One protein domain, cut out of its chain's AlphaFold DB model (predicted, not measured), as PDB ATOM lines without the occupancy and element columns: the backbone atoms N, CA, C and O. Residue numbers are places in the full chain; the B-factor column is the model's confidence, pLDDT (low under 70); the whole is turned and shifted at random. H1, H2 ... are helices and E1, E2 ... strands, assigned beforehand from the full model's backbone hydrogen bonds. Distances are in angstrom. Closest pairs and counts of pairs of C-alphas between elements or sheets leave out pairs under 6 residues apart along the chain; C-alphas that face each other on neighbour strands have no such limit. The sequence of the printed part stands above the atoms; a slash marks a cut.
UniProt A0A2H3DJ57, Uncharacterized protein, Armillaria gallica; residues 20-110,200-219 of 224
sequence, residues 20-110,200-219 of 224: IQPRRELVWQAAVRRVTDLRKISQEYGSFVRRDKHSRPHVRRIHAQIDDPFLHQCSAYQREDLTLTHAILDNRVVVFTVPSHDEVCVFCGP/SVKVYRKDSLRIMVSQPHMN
ATOM      1  N   ILE A  20      26.749  34.186  39.629       77.25
ATOM      2  CA  ILE A  20      26.118  32.958  39.160       77.25
ATOM      3  C   ILE A  20      25.356  32.360  40.333       77.25
ATOM      4  O   ILE A  20      25.947  31.976  41.343       77.25
ATOM      5  N   GLN A  21      24.032  32.323  40.217       82.75
ATOM      6  CA  GLN A  21      23.198  31.739  41.253       82.75
ATOM      7  C   GLN A  21      23.118  30.214  41.068       82.75
ATOM      8  O   GLN A  21      22.847  29.757  39.954       82.75
ATOM      9  N   PRO A  22      23.298  29.414  42.138       86.56
ATOM     10  CA  PRO A  22      23.122  27.969  42.063       86.56
ATOM     11  C   PRO A  22      21.690  27.604  41.666       86.56
ATOM     12  O   PRO A  22      20.722  28.169  42.185       86.56
ATOM     13  N   ARG A  23      21.536  26.599  40.804       87.00
ATOM     14  CA  ARG A  23      20.236  25.990  40.504       87.00
ATOM     15  C   ARG A  23      19.746  25.236  41.740       87.00
ATOM     16  O   ARG A  23      20.461  24.382  42.245       87.00
ATOM     17  N   ARG A  24      18.528  25.505  42.213       89.50
ATOM     18  CA  ARG A  24      17.956  24.832  43.392       89.50
ATOM     19  C   ARG A  24      16.829  23.884  43.007       89.50
ATOM     20  O   ARG A  24      15.890  24.271  42.310       89.50
ATOM     21  N   GLU A  25      16.895  22.658  43.498       89.19
ATOM     22  CA  GLU A  25      15.843  21.657  43.346       89.19
ATOM     23  C   GLU A  25      15.373  21.179  44.715       89.19
ATOM     24  O   GLU A  25      16.151  21.067  45.658       89.19
ATOM     25  N   LEU A  26      14.076  20.913  44.842       88.00
ATOM     26  CA  LEU A  26      13.479  20.364  46.048       88.00
ATOM     27  C   LEU A  26      12.982  18.950  45.752       88.00
ATOM     28  O   LEU A  26      12.231  18.718  44.804       88.00
ATOM     29  N   VAL A  27      13.409  17.997  46.571       88.75
ATOM     30  CA  VAL A  27      13.091  16.577  46.424       88.75
ATOM     31  C   VAL A  27      12.332  16.129  47.660       88.75
ATOM     32  O   VAL A  27      12.842  16.236  48.771       88.75
ATOM     33  N   TRP A  28      11.118  15.615  47.480       86.81
ATOM     34  CA  TRP A  28      10.345  15.036  48.580       86.81
ATOM     35  C   TRP A  28      10.514  13.515  48.626       86.81
ATOM     36  O   TRP A  28      10.156  12.823  47.668       86.81
ATOM     37  N   GLN A  29      11.017  12.994  49.747       86.69
ATOM     38  CA  GLN A  29      11.119  11.561  50.029       86.69
ATOM     39  C   GLN A  29      10.047  11.144  51.040       86.69
ATOM     40  O   GLN A  29      10.157  11.383  52.244       86.69
ATOM     41  N   ALA A  30       8.993  10.506  50.532       80.31
ATOM     42  CA  ALA A  30       7.920   9.986  51.367       80.31
ATOM     43  C   ALA A  30       8.304   8.624  51.968       80.31
ATOM     44  O   ALA A  30       8.814   7.759  51.261       80.31
ATOM     45  N   ALA A  31       8.017   8.413  53.254       74.25
ATOM     46  CA  ALA A  31       8.472   7.221  53.975       74.25
ATOM     47  C   ALA A  31       7.693   5.949  53.594       74.25
ATOM     48  O   ALA A  31       8.273   4.873  53.513       74.25
ATOM     49  N   VAL A  32       6.371   6.046  53.388       70.19
ATOM     50  CA  VAL A  32       5.509   4.848  53.238       70.19
ATOM     51  C   VAL A  32       4.338   5.047  52.257       70.19
ATOM     52  O   VAL A  32       3.663   4.095  51.875       70.19
ATOM     53  N   ARG A  33       4.067   6.270  51.784       69.88
ATOM     54  CA  ARG A  33       2.947   6.543  50.866       69.88
ATOM     55  C   ARG A  33       3.362   7.462  49.732       69.88
ATOM     56  O   ARG A  33       4.034   8.460  49.954       69.88
ATOM     57  N   ARG A  34       2.894   7.159  48.518       70.31
ATOM     58  CA  ARG A  34       3.062   8.012  47.332       70.31
ATOM     59  C   ARG A  34       2.167   9.248  47.450       70.31
ATOM     60  O   ARG A  34       1.153   9.360  46.765       70.31
ATOM     61  N   VAL A  35       2.501  10.161  48.357       70.69
ATOM     62  CA  VAL A  35       1.896  11.493  48.373       70.69
ATOM     63  C   VAL A  35       2.515  12.260  47.211       70.69
ATOM     64  O   VAL A  35       3.668  12.667  47.266       70.69
ATOM     65  N   THR A  36       1.766  12.395  46.121       73.00
ATOM     66  CA  THR A  36       2.195  13.154  44.934       73.00
ATOM     67  C   THR A  36       1.627  14.570  44.906       73.00
ATOM     68  O   THR A  36       1.948  15.340  44.009       73.00
ATOM     69  N   ASP A  37       0.742  14.898  45.850       85.38
ATOM     70  CA  ASP A  37       0.083  16.197  45.937       85.38
ATOM     71  C   ASP A  37       0.924  17.165  46.777       85.38
ATOM     72  O   ASP A  37       1.119  16.955  47.977       85.38
ATOM     73  N   LEU A  38       1.381  18.246  46.142       82.38
ATOM     74  CA  LEU A  38       2.134  19.326  46.778       82.38
ATOM     75  C   LEU A  38       1.422  19.917  47.991       82.38
ATOM     76  O   LEU A  38       2.079  20.247  48.974       82.38
ATOM     77  N   ARG A  39       0.090  20.043  47.940       86.38
ATOM     78  CA  ARG A  39      -0.694  20.606  49.043       86.38
ATOM     79  C   ARG A  39      -0.635  19.706  50.269       86.38
ATOM     80  O   ARG A  39      -0.514  20.194  51.387       86.38
ATOM     81  N   LYS A  40      -0.695  18.389  50.065       85.75
ATOM     82  CA  LYS A  40      -0.566  17.417  51.156       85.75
ATOM     83  C   LYS A  40       0.847  17.412  51.717       85.75
ATOM     84  O   LYS A  40       1.000  17.450  52.930       85.75
ATOM     85  N   ILE A  41       1.858  17.455  50.850       83.69
ATOM     86  CA  ILE A  41       3.265  17.535  51.268       83.69
ATOM     87  C   ILE A  41       3.512  18.792  52.102       83.69
ATOM     88  O   ILE A  41       4.077  18.704  53.189       83.69
ATOM     89  N   SER A  42       3.057  19.959  51.640       86.00
ATOM     90  CA  SER A  42       3.242  21.218  52.366       86.00
ATOM     91  C   SER A  42       2.484  21.232  53.694       86.00
ATOM     92  O   SER A  42       3.014  21.713  54.697       86.00
ATOM     93  N   GLN A  43       1.280  20.658  53.738       87.06
ATOM     94  CA  GLN A  43       0.499  20.531  54.964       87.06
ATOM     95  C   GLN A  43       1.163  19.586  55.970       87.06
ATOM     96  O   GLN A  43       1.295  19.947  57.142       87.06
ATOM     97  N   GLU A  44       1.589  18.403  55.527       84.56
ATOM     98  CA  GLU A  44       2.275  17.420  56.362       84.56
ATOM     99  C   GLU A  44       3.581  18.005  56.889       84.56
ATOM    100  O   GLU A  44       3.742  18.125  58.104       84.56
ATOM    101  N   TYR A  45       4.459  18.474  56.001       84.31
ATOM    102  CA  TYR A  45       5.735  19.072  56.382       84.31
ATOM    103  C   TYR A  45       5.542  20.286  57.296       84.31
ATOM    104  O   TYR A  45       6.166  20.379  58.351       84.31
ATOM    105  N   GLY A  46       4.603  21.180  56.971       85.69
ATOM    106  CA  GLY A  46       4.258  22.325  57.810       85.69
ATOM    107  C   GLY A  46       3.754  21.916  59.198       85.69
ATOM    108  O   GLY A  46       4.081  22.572  60.186       85.69
ATOM    109  N   SER A  47       2.988  20.826  59.301       85.06
ATOM    110  CA  SER A  47       2.545  20.290  60.593       85.06
ATOM    111  C   SER A  47       3.717  19.781  61.433       85.06
ATOM    112  O   SER A  47       3.778  20.088  62.621       85.06
ATOM    113  N   PHE A  48       4.681  19.091  60.816       78.81
ATOM    114  CA  PHE A  48       5.897  18.625  61.486       78.81
ATOM    115  C   PHE A  48       6.761  19.793  61.962       78.81
ATOM    116  O   PHE A  48       7.097  19.877  63.140       78.81
ATOM    117  N   VAL A  49       7.025  20.750  61.073       82.12
ATOM    118  CA  VAL A  49       7.773  21.986  61.343       82.12
ATOM    119  C   VAL A  49       7.183  22.754  62.533       82.12
ATOM    120  O   VAL A  49       7.933  23.279  63.355       82.12
ATOM    121  N   ARG A  50       5.851  22.823  62.662       85.12
ATOM    122  CA  ARG A  50       5.195  23.484  63.804       85.12
ATOM    123  C   ARG A  50       5.340  22.717  65.119       85.12
ATOM    124  O   ARG A  50       5.505  23.371  66.144       85.12
ATOM    125  N   ARG A  51       5.281  21.378  65.102       83.56
ATOM    126  CA  ARG A  51       5.453  20.551  66.314       83.56
ATOM    127  C   ARG A  51       6.877  20.633  66.862       83.56
ATOM    128  O   ARG A  51       7.054  20.704  68.068       83.56
ATOM    129  N   ASP A  52       7.867  20.679  65.977       75.81
ATOM    130  CA  ASP A  52       9.289  20.642  66.327       75.81
ATOM    131  C   ASP A  52       9.948  22.027  66.175       75.81
ATOM    132  O   ASP A  52      10.923  22.231  65.450       75.81
ATOM    133  N   LYS A  53       9.338  23.057  66.776       75.31
ATOM    134  CA  LYS A  53       9.828  24.443  66.655       75.31
ATOM    135  C   LYS A  53      11.085  24.694  67.496       75.31
ATOM    136  O   LYS A  53      11.857  25.584  67.157       75.31
ATOM    137  N   HIS A  54      11.265  23.967  68.596       76.56
ATOM    138  CA  HIS A  54      12.243  24.314  69.637       76.56
ATOM    139  C   HIS A  54      13.566  23.544  69.538       76.56
ATOM    140  O   HIS A  54      14.532  23.930  70.186       76.56
ATOM    141  N   SER A  55      13.642  22.516  68.691       69.50
ATOM    142  CA  SER A  55      14.791  21.605  68.601       69.50
ATOM    143  C   SER A  55      15.201  21.314  67.162       69.50
ATOM    144  O   SER A  55      15.585  20.198  66.826       69.50
ATOM    145  N   ARG A  56      15.143  22.319  66.280       70.44
ATOM    146  CA  ARG A  56      15.541  22.095  64.889       70.44
ATOM    147  C   ARG A  56      17.056  21.991  64.778       70.44
ATOM    148  O   ARG A  56      17.735  22.999  64.994       70.44
ATOM    149  N   PRO A  57      17.605  20.828  64.398       75.75
ATOM    150  CA  PRO A  57      19.005  20.777  64.031       75.75
ATOM    151  C   PRO A  57      19.236  21.600  62.764       75.75
ATOM    152  O   PRO A  57      18.339  21.798  61.936       75.75
ATOM    153  N   HIS A  58      20.476  22.038  62.587       82.50
ATOM    154  CA  HIS A  58      20.911  22.590  61.313       82.50
ATOM    155  C   HIS A  58      20.778  21.515  60.227       82.50
ATOM    156  O   HIS A  58      21.202  20.373  60.417       82.50
ATOM    157  N   VAL A  59      20.183  21.887  59.089       82.75
ATOM    158  CA  VAL A  59      20.069  20.994  57.929       82.75
ATOM    159  C   VAL A  59      21.474  20.632  57.467       82.75
ATOM    160  O   VAL A  59      22.301  21.512  57.219       82.75
ATOM    161  N   ARG A  60      21.752  19.332  57.354       87.00
ATOM    162  CA  ARG A  60      23.074  18.855  56.949       87.00
ATOM    163  C   ARG A  60      23.321  19.215  55.488       87.00
ATOM    164  O   ARG A  60      22.494  18.925  54.625       87.00
ATOM    165  N   ARG A  61      24.470  19.827  55.211       90.38
ATOM    166  CA  ARG A  61      24.925  20.130  53.852       90.38
ATOM    167  C   ARG A  61      26.014  19.141  53.465       90.38
ATOM    168  O   ARG A  61      26.989  18.989  54.192       90.38
ATOM    169  N   ILE A  62      25.825  18.458  52.345       89.69
ATOM    170  CA  ILE A  62      26.709  17.405  51.847       89.69
ATOM    171  C   ILE A  62      27.128  17.790  50.431       89.69
ATOM    172  O   ILE A  62      26.294  18.182  49.617       89.69
ATOM    173  N   HIS A  63      28.417  17.683  50.135       88.31
ATOM    174  CA  HIS A  63      28.915  17.822  48.772       88.31
ATOM    175  C   HIS A  63      28.873  16.452  48.105       88.31
ATOM    176  O   HIS A  63      29.401  15.486  48.656       88.31
ATOM    177  N   ALA A  64      28.210  16.359  46.953       85.50
ATOM    178  CA  ALA A  64      28.238  15.148  46.152       85.50
ATOM    179  C   ALA A  64      29.663  14.967  45.626       85.50
ATOM    180  O   ALA A  64      30.134  15.774  44.824       85.50
ATOM    181  N   GLN A  65      30.355  13.938  46.112       81.88
ATOM    182  CA  GLN A  65      31.581  13.484  45.476       81.88
ATOM    183  C   GLN A  65      31.190  12.590  44.313       81.88
ATOM    184  O   GLN A  65      30.326  11.722  44.453       81.88
ATOM    185  N   ILE A  66      31.774  12.862  43.155       75.69
ATOM    186  CA  ILE A  66      31.622  12.011  41.991       75.69
ATOM    187  C   ILE A  66      33.026  11.558  41.627       75.69
ATOM    188  O   ILE A  66      33.854  12.374  41.236       75.69
ATOM    189  N   ASP A  67      33.276  10.263  41.796       75.81
ATOM    190  CA  ASP A  67      34.590   9.647  41.591       75.81
ATOM    191  C   ASP A  67      34.910   9.403  40.104       75.81
ATOM    192  O   ASP A  67      35.890   8.733  39.782       75.81
ATOM    193  N   ASP A  68      34.090   9.925  39.185       72.94
ATOM    194  CA  ASP A  68      34.248   9.711  37.749       72.94
ATOM    195  C   ASP A  68      34.934  10.917  37.068       72.94
ATOM    196  O   ASP A  68      34.318  11.982  36.929       72.94
ATOM    197  N   PRO A  69      36.195  10.768  36.618       64.25
ATOM    198  CA  PRO A  69      36.948  11.832  35.960       64.25
ATOM    199  C   PRO A  69      36.428  12.191  34.557       64.25
ATOM    200  O   PRO A  69      36.891  13.178  33.988       64.25
ATOM    201  N   PHE A  70      35.487  11.432  33.983       64.25
ATOM    202  CA  PHE A  70      34.978  11.664  32.623       64.25
ATOM    203  C   PHE A  70      33.732  12.558  32.551       64.25
ATOM    204  O   PHE A  70      33.175  12.759  31.468       64.25
ATOM    205  N   LEU A  71      33.280  13.117  33.673       72.56
ATOM    206  CA  LEU A  71      32.121  14.001  33.690       72.56
ATOM    207  C   LEU A  71      32.486  15.451  33.359       72.56
ATOM    208  O   LEU A  71      33.534  15.973  33.731       72.56
ATOM    209  N   HIS A  72      31.570  16.115  32.660       81.12
ATOM    210  CA  HIS A  72      31.683  17.509  32.255       81.12
ATOM    211  C   HIS A  72      31.997  18.444  33.440       81.12
ATOM    212  O   HIS A  72      31.148  18.680  34.298       81.12
ATOM    213  N   GLN A  73      33.191  19.041  33.456       84.69
ATOM    214  CA  GLN A  73      33.600  19.979  34.500       84.69
ATOM    215  C   GLN A  73      33.302  21.423  34.073       84.69
ATOM    216  O   GLN A  73      33.978  21.988  33.216       84.69
ATOM    217  N   CYS A  74      32.292  22.042  34.685       86.44
ATOM    218  CA  CYS A  74      31.964  23.451  34.476       86.44
ATOM    219  C   CYS A  74      32.027  24.200  35.802       86.44
ATOM    220  O   CYS A  74      31.236  23.941  36.703       86.44
ATOM    221  N   SER A  75      32.941  25.166  35.912       86.88
ATOM    222  CA  SER A  75      33.108  25.992  37.119       86.88
ATOM    223  C   SER A  75      31.895  26.874  37.426       86.88
ATOM    224  O   SER A  75      31.696  27.266  38.572       86.88
ATOM    225  N   ALA A  76      31.080  27.172  36.412       89.00
ATOM    226  CA  ALA A  76      29.816  27.884  36.566       89.00
ATOM    227  C   ALA A  76      28.661  26.961  36.984       89.00
ATOM    228  O   ALA A  76      27.623  27.447  37.434       89.00
ATOM    229  N   TYR A  77      28.808  25.640  36.843       89.00
ATOM    230  CA  TYR A  77      27.754  24.705  37.196       89.00
ATOM    231  C   TYR A  77      27.708  24.505  38.712       89.00
ATOM    232  O   TYR A  77      28.644  24.010  39.340       89.00
ATOM    233  N   GLN A  78      26.565  24.847  39.296       91.12
ATOM    234  CA  GLN A  78      26.271  24.541  40.683       91.12
ATOM    235  C   GLN A  78      24.786  24.217  40.828       91.12
ATOM    236  O   GLN A  78      23.929  25.041  40.495       91.12
ATOM    237  N   ARG A  79      24.480  23.025  41.341       91.56
ATOM    238  CA  ARG A  79      23.121  22.598  41.685       91.56
ATOM    239  C   ARG A  79      23.038  22.247  43.165       91.56
ATOM    240  O   ARG A  79      23.912  21.574  43.698       91.56
ATOM    241  N   GLU A  80      21.995  22.705  43.841       93.31
ATOM    242  CA  GLU A  80      21.683  22.368  45.229       93.31
ATOM    243  C   GLU A  80      20.347  21.618  45.278       93.31
ATOM    244  O   GLU A  80      19.299  22.194  44.985       93.31
ATOM    245  N   ASP A  81      20.373  20.358  45.703       92.06
ATOM    246  CA  ASP A  81      19.175  19.544  45.902       92.06
ATOM    247  C   ASP A  81      18.824  19.520  47.392       92.06
ATOM    248  O   ASP A  81      19.514  18.908  48.212       92.06
ATOM    249  N   LEU A  82      17.724  20.169  47.762       91.69
ATOM    250  CA  LEU A  82      17.142  20.080  49.095       91.69
ATOM    251  C   LEU A  82      16.236  18.852  49.163       91.69
ATOM    252  O   LEU A  82      15.106  18.861  48.673       91.69
ATOM    253  N   THR A  83      16.726  17.797  49.803       91.06
ATOM    254  CA  THR A  83      15.927  16.610  50.100       91.06
ATOM    255  C   THR A  83      15.170  16.827  51.403       91.06
ATOM    256  O   THR A  83      15.772  16.944  52.472       91.06
ATOM    257  N   LEU A  84      13.847  16.869  51.300       88.69
ATOM    258  CA  LEU A  84      12.926  16.903  52.423       88.69
ATOM    259  C   LEU A  84      12.371  15.504  52.667       88.69
ATOM    260  O   LEU A  84      11.891  14.845  51.742       88.69
ATOM    261  N   THR A  85      12.410  15.073  53.920       86.19
ATOM    262  CA  THR A  85      11.825  13.805  54.354       86.19
ATOM    263  C   THR A  85      10.823  14.052  55.487       86.19
ATOM    264  O   THR A  85      10.713  15.160  56.020       86.19
ATOM    265  N   HIS A  86      10.070  13.020  55.873       82.19
ATOM    266  CA  HIS A  86       9.213  13.098  57.062       82.19
ATOM    267  C   HIS A  86      10.016  13.200  58.369       82.19
ATOM    268  O   HIS A  86       9.516  13.745  59.351       82.19
ATOM    269  N   ALA A  87      11.248  12.688  58.382       84.56
ATOM    270  CA  ALA A  87      12.176  12.828  59.490       84.56
ATOM    271  C   ALA A  87      13.028  14.085  59.260       84.56
ATOM    272  O   ALA A  87      13.960  14.088  58.462       84.56
ATOM    273  N   ILE A  88      12.714  15.177  59.965       79.25
ATOM    274  CA  ILE A  88      13.406  16.472  59.795       79.25
ATOM    275  C   ILE A  88      14.923  16.341  59.984       79.25
ATOM    276  O   ILE A  88      15.687  17.035  59.316       79.25
ATOM    277  N   LEU A  89      15.354  15.435  60.864       82.31
ATOM    278  CA  LEU A  89      16.769  15.162  61.125       82.31
ATOM    279  C   LEU A  89      17.500  14.588  59.896       82.31
ATOM    280  O   LEU A  89      18.713  14.756  59.775       82.31
ATOM    281  N   ASP A  90      16.755  13.974  58.975       87.31
ATOM    282  CA  ASP A  90      17.261  13.399  57.727       87.31
ATOM    283  C   ASP A  90      17.167  14.381  56.549       87.31
ATOM    284  O   ASP A  90      17.603  14.067  55.436       87.31
ATOM    285  N   ASN A  91      16.621  15.585  56.770       89.44
ATOM    286  CA  ASN A  91      16.662  16.639  55.766       89.44
ATOM    287  C   ASN A  91      18.115  16.985  55.451       89.44
ATOM    288  O   ASN A  91      18.938  17.225  56.343       89.44
ATOM    289  N   ARG A  92      18.419  17.075  54.160       92.69
ATOM    290  CA  ARG A  92      19.774  17.350  53.692       92.69
ATOM    291  C   ARG A  92      19.777  18.195  52.436       92.69
ATOM    292  O   ARG A  92      18.897  18.068  51.587       92.69
ATOM    293  N   VAL A  93      20.800  19.026  52.316       92.31
ATOM    294  CA  VAL A  93      21.137  19.747  51.090       92.31
ATOM    295  C   VAL A  93      22.308  19.030  50.444       92.31
ATOM    296  O   VAL A  93      23.363  18.912  51.065       92.31
ATOM    297  N   VAL A  94      22.134  18.564  49.213       91.75
ATOM    298  CA  VAL A  94      23.202  17.962  48.414       91.75
ATOM    299  C   VAL A  94      23.656  18.976  47.376       91.75
ATOM    300  O   VAL A  94      22.850  19.458  46.589       91.75
ATOM    301  N   VAL A  95      24.937  19.330  47.384       91.81
ATOM    302  CA  VAL A  95      25.522  20.259  46.412       91.81
ATOM    303  C   VAL A  95      26.256  19.466  45.343       91.81
ATOM    304  O   VAL A  95      27.171  18.709  45.659       91.81
ATOM    305  N   PHE A  96      25.889  19.689  44.088       90.31
ATOM    306  CA  PHE A  96      26.540  19.155  42.903       90.31
ATOM    307  C   PHE A  96      27.321  20.274  42.215       90.31
ATOM    308  O   PHE A  96      26.764  21.321  41.882       90.31
ATOM    309  N   THR A  97      28.610  20.045  41.997       90.56
ATOM    310  CA  THR A  97      29.499  20.928  41.219       90.56
ATOM    311  C   THR A  97      29.748  20.402  39.808       90.56
ATOM    312  O   THR A  97      30.481  21.003  39.034       90.56
ATOM    313  N   VAL A  98      29.143  19.263  39.476       89.69
ATOM    314  CA  VAL A  98      29.249  18.573  38.193       89.69
ATOM    315  C   VAL A  98      27.850  18.041  37.861       89.69
ATOM    316  O   VAL A  98      27.197  17.501  38.763       89.69
ATOM    317  N   PRO A  99      27.345  18.221  36.627       87.75
ATOM    318  CA  PRO A  99      26.060  17.661  36.232       87.75
ATOM    319  C   PRO A  99      26.112  16.133  36.217       87.75
ATOM    320  O   PRO A  99      27.155  15.525  35.977       87.75
ATOM    321  N   SER A 100      24.964  15.495  36.445       84.69
ATOM    322  CA  SER A 100      24.854  14.046  36.238       84.69
ATOM    323  C   SER A 100      24.989  13.681  34.755       84.69
ATOM    324  O   SER A 100      24.732  14.519  33.896       84.69
ATOM    325  N   HIS A 101      25.308  12.420  34.450       81.12
ATOM    326  CA  HIS A 101      25.474  11.929  33.073       81.12
ATOM    327  C   HIS A 101      24.287  12.260  32.146       81.12
ATOM    328  O   HIS A 101      24.485  12.658  31.003       81.12
ATOM    329  N   ASP A 102      23.059  12.181  32.668       81.94
ATOM    330  CA  ASP A 102      21.828  12.467  31.913       81.94
ATOM    331  C   ASP A 102      21.388  13.943  31.977       81.94
ATOM    332  O   ASP A 102      20.297  14.304  31.530       81.94
ATOM    333  N   GLU A 103      22.187  14.815  32.592       84.62
ATOM    334  CA  GLU A 103      21.849  16.220  32.784       84.62
ATOM    335  C   GLU A 103      22.618  17.126  31.831       84.62
ATOM    336  O   GLU A 103      23.838  17.069  31.698       84.62
ATOM    337  N   VAL A 104      21.886  18.057  31.225       85.75
ATOM    338  CA  VAL A 104      22.473  19.105  30.399       85.75
ATOM    339  C   VAL A 104      22.951  20.251  31.287       85.75
ATOM    340  O   VAL A 104      22.167  20.854  32.026       85.75
ATOM    341  N   CYS A 105      24.234  20.599  31.182       87.56
ATOM    342  CA  CYS A 105      24.773  21.801  31.805       87.56
ATOM    343  C   CYS A 105      24.124  23.042  31.180       87.56
ATOM    344  O   CYS A 105      24.316  23.325  30.001       87.56
ATOM    345  N   VAL A 106      23.379  23.819  31.967       84.56
ATOM    346  CA  VAL A 106      22.694  25.030  31.474       84.56
ATOM    347  C   VAL A 106      23.656  26.134  31.022       84.56
ATOM    348  O   VAL A 106      23.264  26.987  30.233       84.56
ATOM    349  N   PHE A 107      24.904  26.112  31.500       86.19
ATOM    350  CA  PHE A 107      25.934  27.087  31.130       86.19
ATOM    351  C   PHE A 107      26.665  26.702  29.844       86.19
ATOM    352  O   PHE A 107      26.967  27.569  29.030       86.19
ATOM    353  N   CYS A 108      26.944  25.411  29.651       86.12
ATOM    354  CA  CYS A 108      27.685  24.925  28.485       86.12
ATOM    355  C   CYS A 108      26.783  24.412  27.353       86.12
ATOM    356  O   CYS A 108      27.247  24.229  26.231       86.12
ATOM    357  N   GLY A 109      25.497  24.196  27.627       83.25
ATOM    358  CA  GLY A 109      24.537  23.658  26.674       83.25
ATOM    359  C   GLY A 109      24.726  22.160  26.379       83.25
ATOM    360  O   GLY A 109      25.509  21.477  27.041       83.25
ATOM    361  N   PRO A 110      24.005  21.622  25.377       74.38
ATOM    362  CA  PRO A 110      23.954  20.184  25.069       74.38
ATOM    363  C   PRO A 110      25.220  19.569  24.430       74.38
ATOM    364  O   PRO A 110      25.156  18.449  23.939       74.38
ATOM    365  N   SER A 200       8.773  29.533  43.402       30.94
ATOM    366  CA  SER A 200       7.845  28.953  42.418       30.94
ATOM    367  C   SER A 200       8.279  27.561  41.927       30.94
ATOM    368  O   SER A 200       9.467  27.314  41.721       30.94
ATOM    369  N   VAL A 201       7.313  26.649  41.754       35.50
ATOM    370  CA  VAL A 201       7.511  25.185  41.709       35.50
ATOM    371  C   VAL A 201       7.078  24.588  40.364       35.50
ATOM    372  O   VAL A 201       5.916  24.704  39.982       35.50
ATOM    373  N   LYS A 202       7.974  23.864  39.675       38.91
ATOM    374  CA  LYS A 202       7.631  22.974  38.542       38.91
ATOM    375  C   LYS A 202       7.848  21.508  38.920       38.91
ATOM    376  O   LYS A 202       8.910  21.165  39.423       38.91
ATOM    377  N   VAL A 203       6.862  20.647  38.663       36.12
ATOM    378  CA  VAL A 203       6.848  19.236  39.097       36.12
ATOM    379  C   VAL A 203       7.143  18.286  37.936       36.12
ATOM    380  O   VAL A 203       6.447  18.339  36.924       36.12
ATOM    381  N   TYR A 204       8.095  17.363  38.110       34.78
ATOM    382  CA  TYR A 204       8.370  16.274  37.157       34.78
ATOM    383  C   TYR A 204       8.310  14.888  37.836       34.78
ATOM    384  O   TYR A 204       8.584  14.753  39.030       34.78
ATOM    385  N   ARG A 205       7.867  13.866  37.081       38.41
ATOM    386  CA  ARG A 205       7.352  12.562  37.564       38.41
ATOM    387  C   ARG A 205       8.261  11.383  37.170       38.41
ATOM    388  O   ARG A 205       8.683  11.333  36.023       38.41
ATOM    389  N   LYS A 206       8.400  10.377  38.051       31.66
ATOM    390  CA  LYS A 206       7.760   9.034  37.926       31.66
ATOM    391  C   LYS A 206       7.858   8.240  39.242       31.66
ATOM    392  O   LYS A 206       6.848   7.675  39.644       31.66
ATOM    393  N   ASP A 207       8.960   8.374  39.990       38.84
ATOM    394  CA  ASP A 207       9.187   7.633  41.255       38.84
ATOM    395  C   ASP A 207       9.677   8.506  42.432       38.84
ATOM    396  O   ASP A 207       9.810   8.048  43.564       38.84
ATOM    397  N   SER A 208       9.903   9.797  42.193       48.38
ATOM    398  CA  SER A 208      10.207  10.815  43.203       48.38
ATOM    399  C   SER A 208       9.634  12.147  42.731       48.38
ATOM    400  O   SER A 208       9.698  12.456  41.538       48.38
ATOM    401  N   LEU A 209       9.033  12.922  43.637       46.72
ATOM    402  CA  LEU A 209       8.528  14.249  43.300       46.72
ATOM    403  C   LEU A 209       9.715  15.213  43.269       46.72
ATOM    404  O   LEU A 209      10.228  15.592  44.323       46.72
ATOM    405  N   ARG A 210      10.159  15.583  42.063       54.25
ATOM    406  CA  ARG A 210      11.150  16.645  41.873       54.25
ATOM    407  C   ARG A 210      10.432  17.950  41.591       54.25
ATOM    408  O   ARG A 210       9.658  18.052  40.637       54.25
ATOM    409  N   ILE A 211      10.690  18.924  42.446       55.50
ATOM    410  CA  ILE A 211      10.207  20.289  42.354       55.50
ATOM    411  C   ILE A 211      11.396  21.139  41.921       55.50
ATOM    412  O   ILE A 211      12.307  21.396  42.703       55.50
ATOM    413  N   MET A 212      11.403  21.576  40.668       46.31
ATOM    414  CA  MET A 212      12.352  22.589  40.235       46.31
ATOM    415  C   MET A 212      11.903  23.936  40.772       46.31
ATOM    416  O   MET A 212      10.765  24.359  40.538       46.31
ATOM    417  N   VAL A 213      12.813  24.589  41.480       50.31
ATOM    418  CA  VAL A 213      12.587  25.882  42.096       50.31
ATOM    419  C   VAL A 213      13.371  26.915  41.293       50.31
ATOM    420  O   VAL A 213      14.564  27.114  41.504       50.31
ATOM    421  N   SER A 214      12.713  27.565  40.334       41.59
ATOM    422  CA  SER A 214      13.316  28.699  39.627       41.59
ATOM    423  C   SER A 214      13.114  29.951  40.473       41.59
ATOM    424  O   SER A 214      11.984  30.419  40.618       41.59
ATOM    425  N   GLN A 215      14.188  30.493  41.051       42.34
ATOM    426  CA  GLN A 215      14.118  31.841  41.607       42.34
ATOM    427  C   GLN A 215      14.065  32.847  40.449       42.34
ATOM    428  O   GLN A 215      14.888  32.757  39.536       42.34
ATOM    429  N   PRO A 216      13.111  33.796  40.442       36.97
ATOM    430  CA  PRO A 216      13.251  34.969  39.597       36.97
ATOM    431  C   PRO A 216      14.504  35.729  40.042       36.97
ATOM    432  O   PRO A 216      14.794  35.793  41.238       36.97
ATOM    433  N   HIS A 217      15.235  36.271  39.069       38.44
ATOM    434  CA  HIS A 217      16.432  37.091  39.259       38.44
ATOM    435  C   HIS A 217      16.211  38.089  40.411       38.44
ATOM    436  O   HIS A 217      15.442  39.039  40.283       38.44
ATOM    437  N   MET A 218      16.848  37.848  41.555       31.25
ATOM    438  CA  MET A 218      16.799  38.721  42.724       31.25
ATOM    439  C   MET A 218      18.220  39.212  42.967       31.25
ATOM    440  O   MET A 218      19.106  38.423  43.287       31.25
ATOM    441  N   ASN A 219      18.433  40.516  42.785       32.75
ATOM    442  CA  ASN A 219      19.639  41.195  43.244       32.75
ATOM    443  C   ASN A 219      19.785  40.940  44.749       32.75
ATOM    444  O   ASN A 219      18.936  41.350  45.539       32.75
TER     445      ASN A 219
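AT A GLANCE: This is residues 20 to 110 and 200 to 219 of the 224 residues of an uncharacterized protein of Armillaria gallica (UniProt A0A2H3DJ57). A single strongly twisted sheet of six strands makes the core, its strands' lines turning by 120 degrees from edge to edge; one helix, H1, stands at the end of E1 and E3 where residues 29 and 85 lie, and the long unnamed stretches 64 to 78 and 97 to 110 loop out past the other end. The printed part has 111 residues, with the order E1 H1 E2 E3 E4 E5 E6 along the chain, and the mixed sheet runs E2 E4 E3 E1 E6 E5. The class is mixed, helices and strands, with under half of the residues, 46, in named elements. The whole is only just compact, close to loose, with a radius of gyration of the C-alphas of 15.6 A and spans of 44 by 34 by 28 A.

HOW THE PARTS SIT: Start at E1, residues 23 to 29, an inner strand. Next along the printed part is H1, residues 38 to 51, which only grazes the sheet with its residues 38 to 45; its closest C-alphas to E1 are those of Trp 28 and Ile 41, 8.0 A apart. In H1 every O i to N i+4 pair is within hydrogen-bond range. Edge strand E2, residues 60 to 63, is parallel to E4, residues 92 to 96, at 17 degrees; look for N 62 and O 93, 2.8 A apart. E3, residues 79 to 85, is parallel to E1 at 21 degrees, with N 82 and O 25 at 2.8 A. E3 and E4 form a hairpin, antiparallel at 158 degrees, with N 81 and O 94 at 2.8 A. Past the cut, edge strand E5, residues 201 to 204, and E6, residues 209 to 213, form a second hairpin, antiparallel at 143 degrees, with N 212 and O 202 at 2.8 A. E6 is antiparallel to E1 at 155 degrees, with N 26 and O 211 at 2.8 A. E2 and E5, among others, are apart.

IN THESE COORDINATES: Find C-alpha 23 at (20.236, 25.990, 40.504); from there E1 runs 19.5 A to Gln 29. H1 begins at C-alpha 38, (2.134, 19.326, 46.778), and runs 19.9 A to Arg 51. E2 measures 10.1 A, E3 19.1 A, E4 12.9 A and E5 10.0 A. E6 runs 12.4 A and ends at C-alpha 213, (12.587, 25.882, 42.096).

THE WHOLE: The C-alphas farthest apart are those of His 54 and Pro 110, 46.3 A. Residues 111 to 199 are not printed, and C-alphas 110 and 200 are 25.2 A apart across this cut. The link from E2 to E3 is long, with 15 residues, and that from E5 to E6 is tight. The mean pLDDT of the printed part is 75.7; residues 33, 55, 69 to 70 and 200 to 219 are under 70.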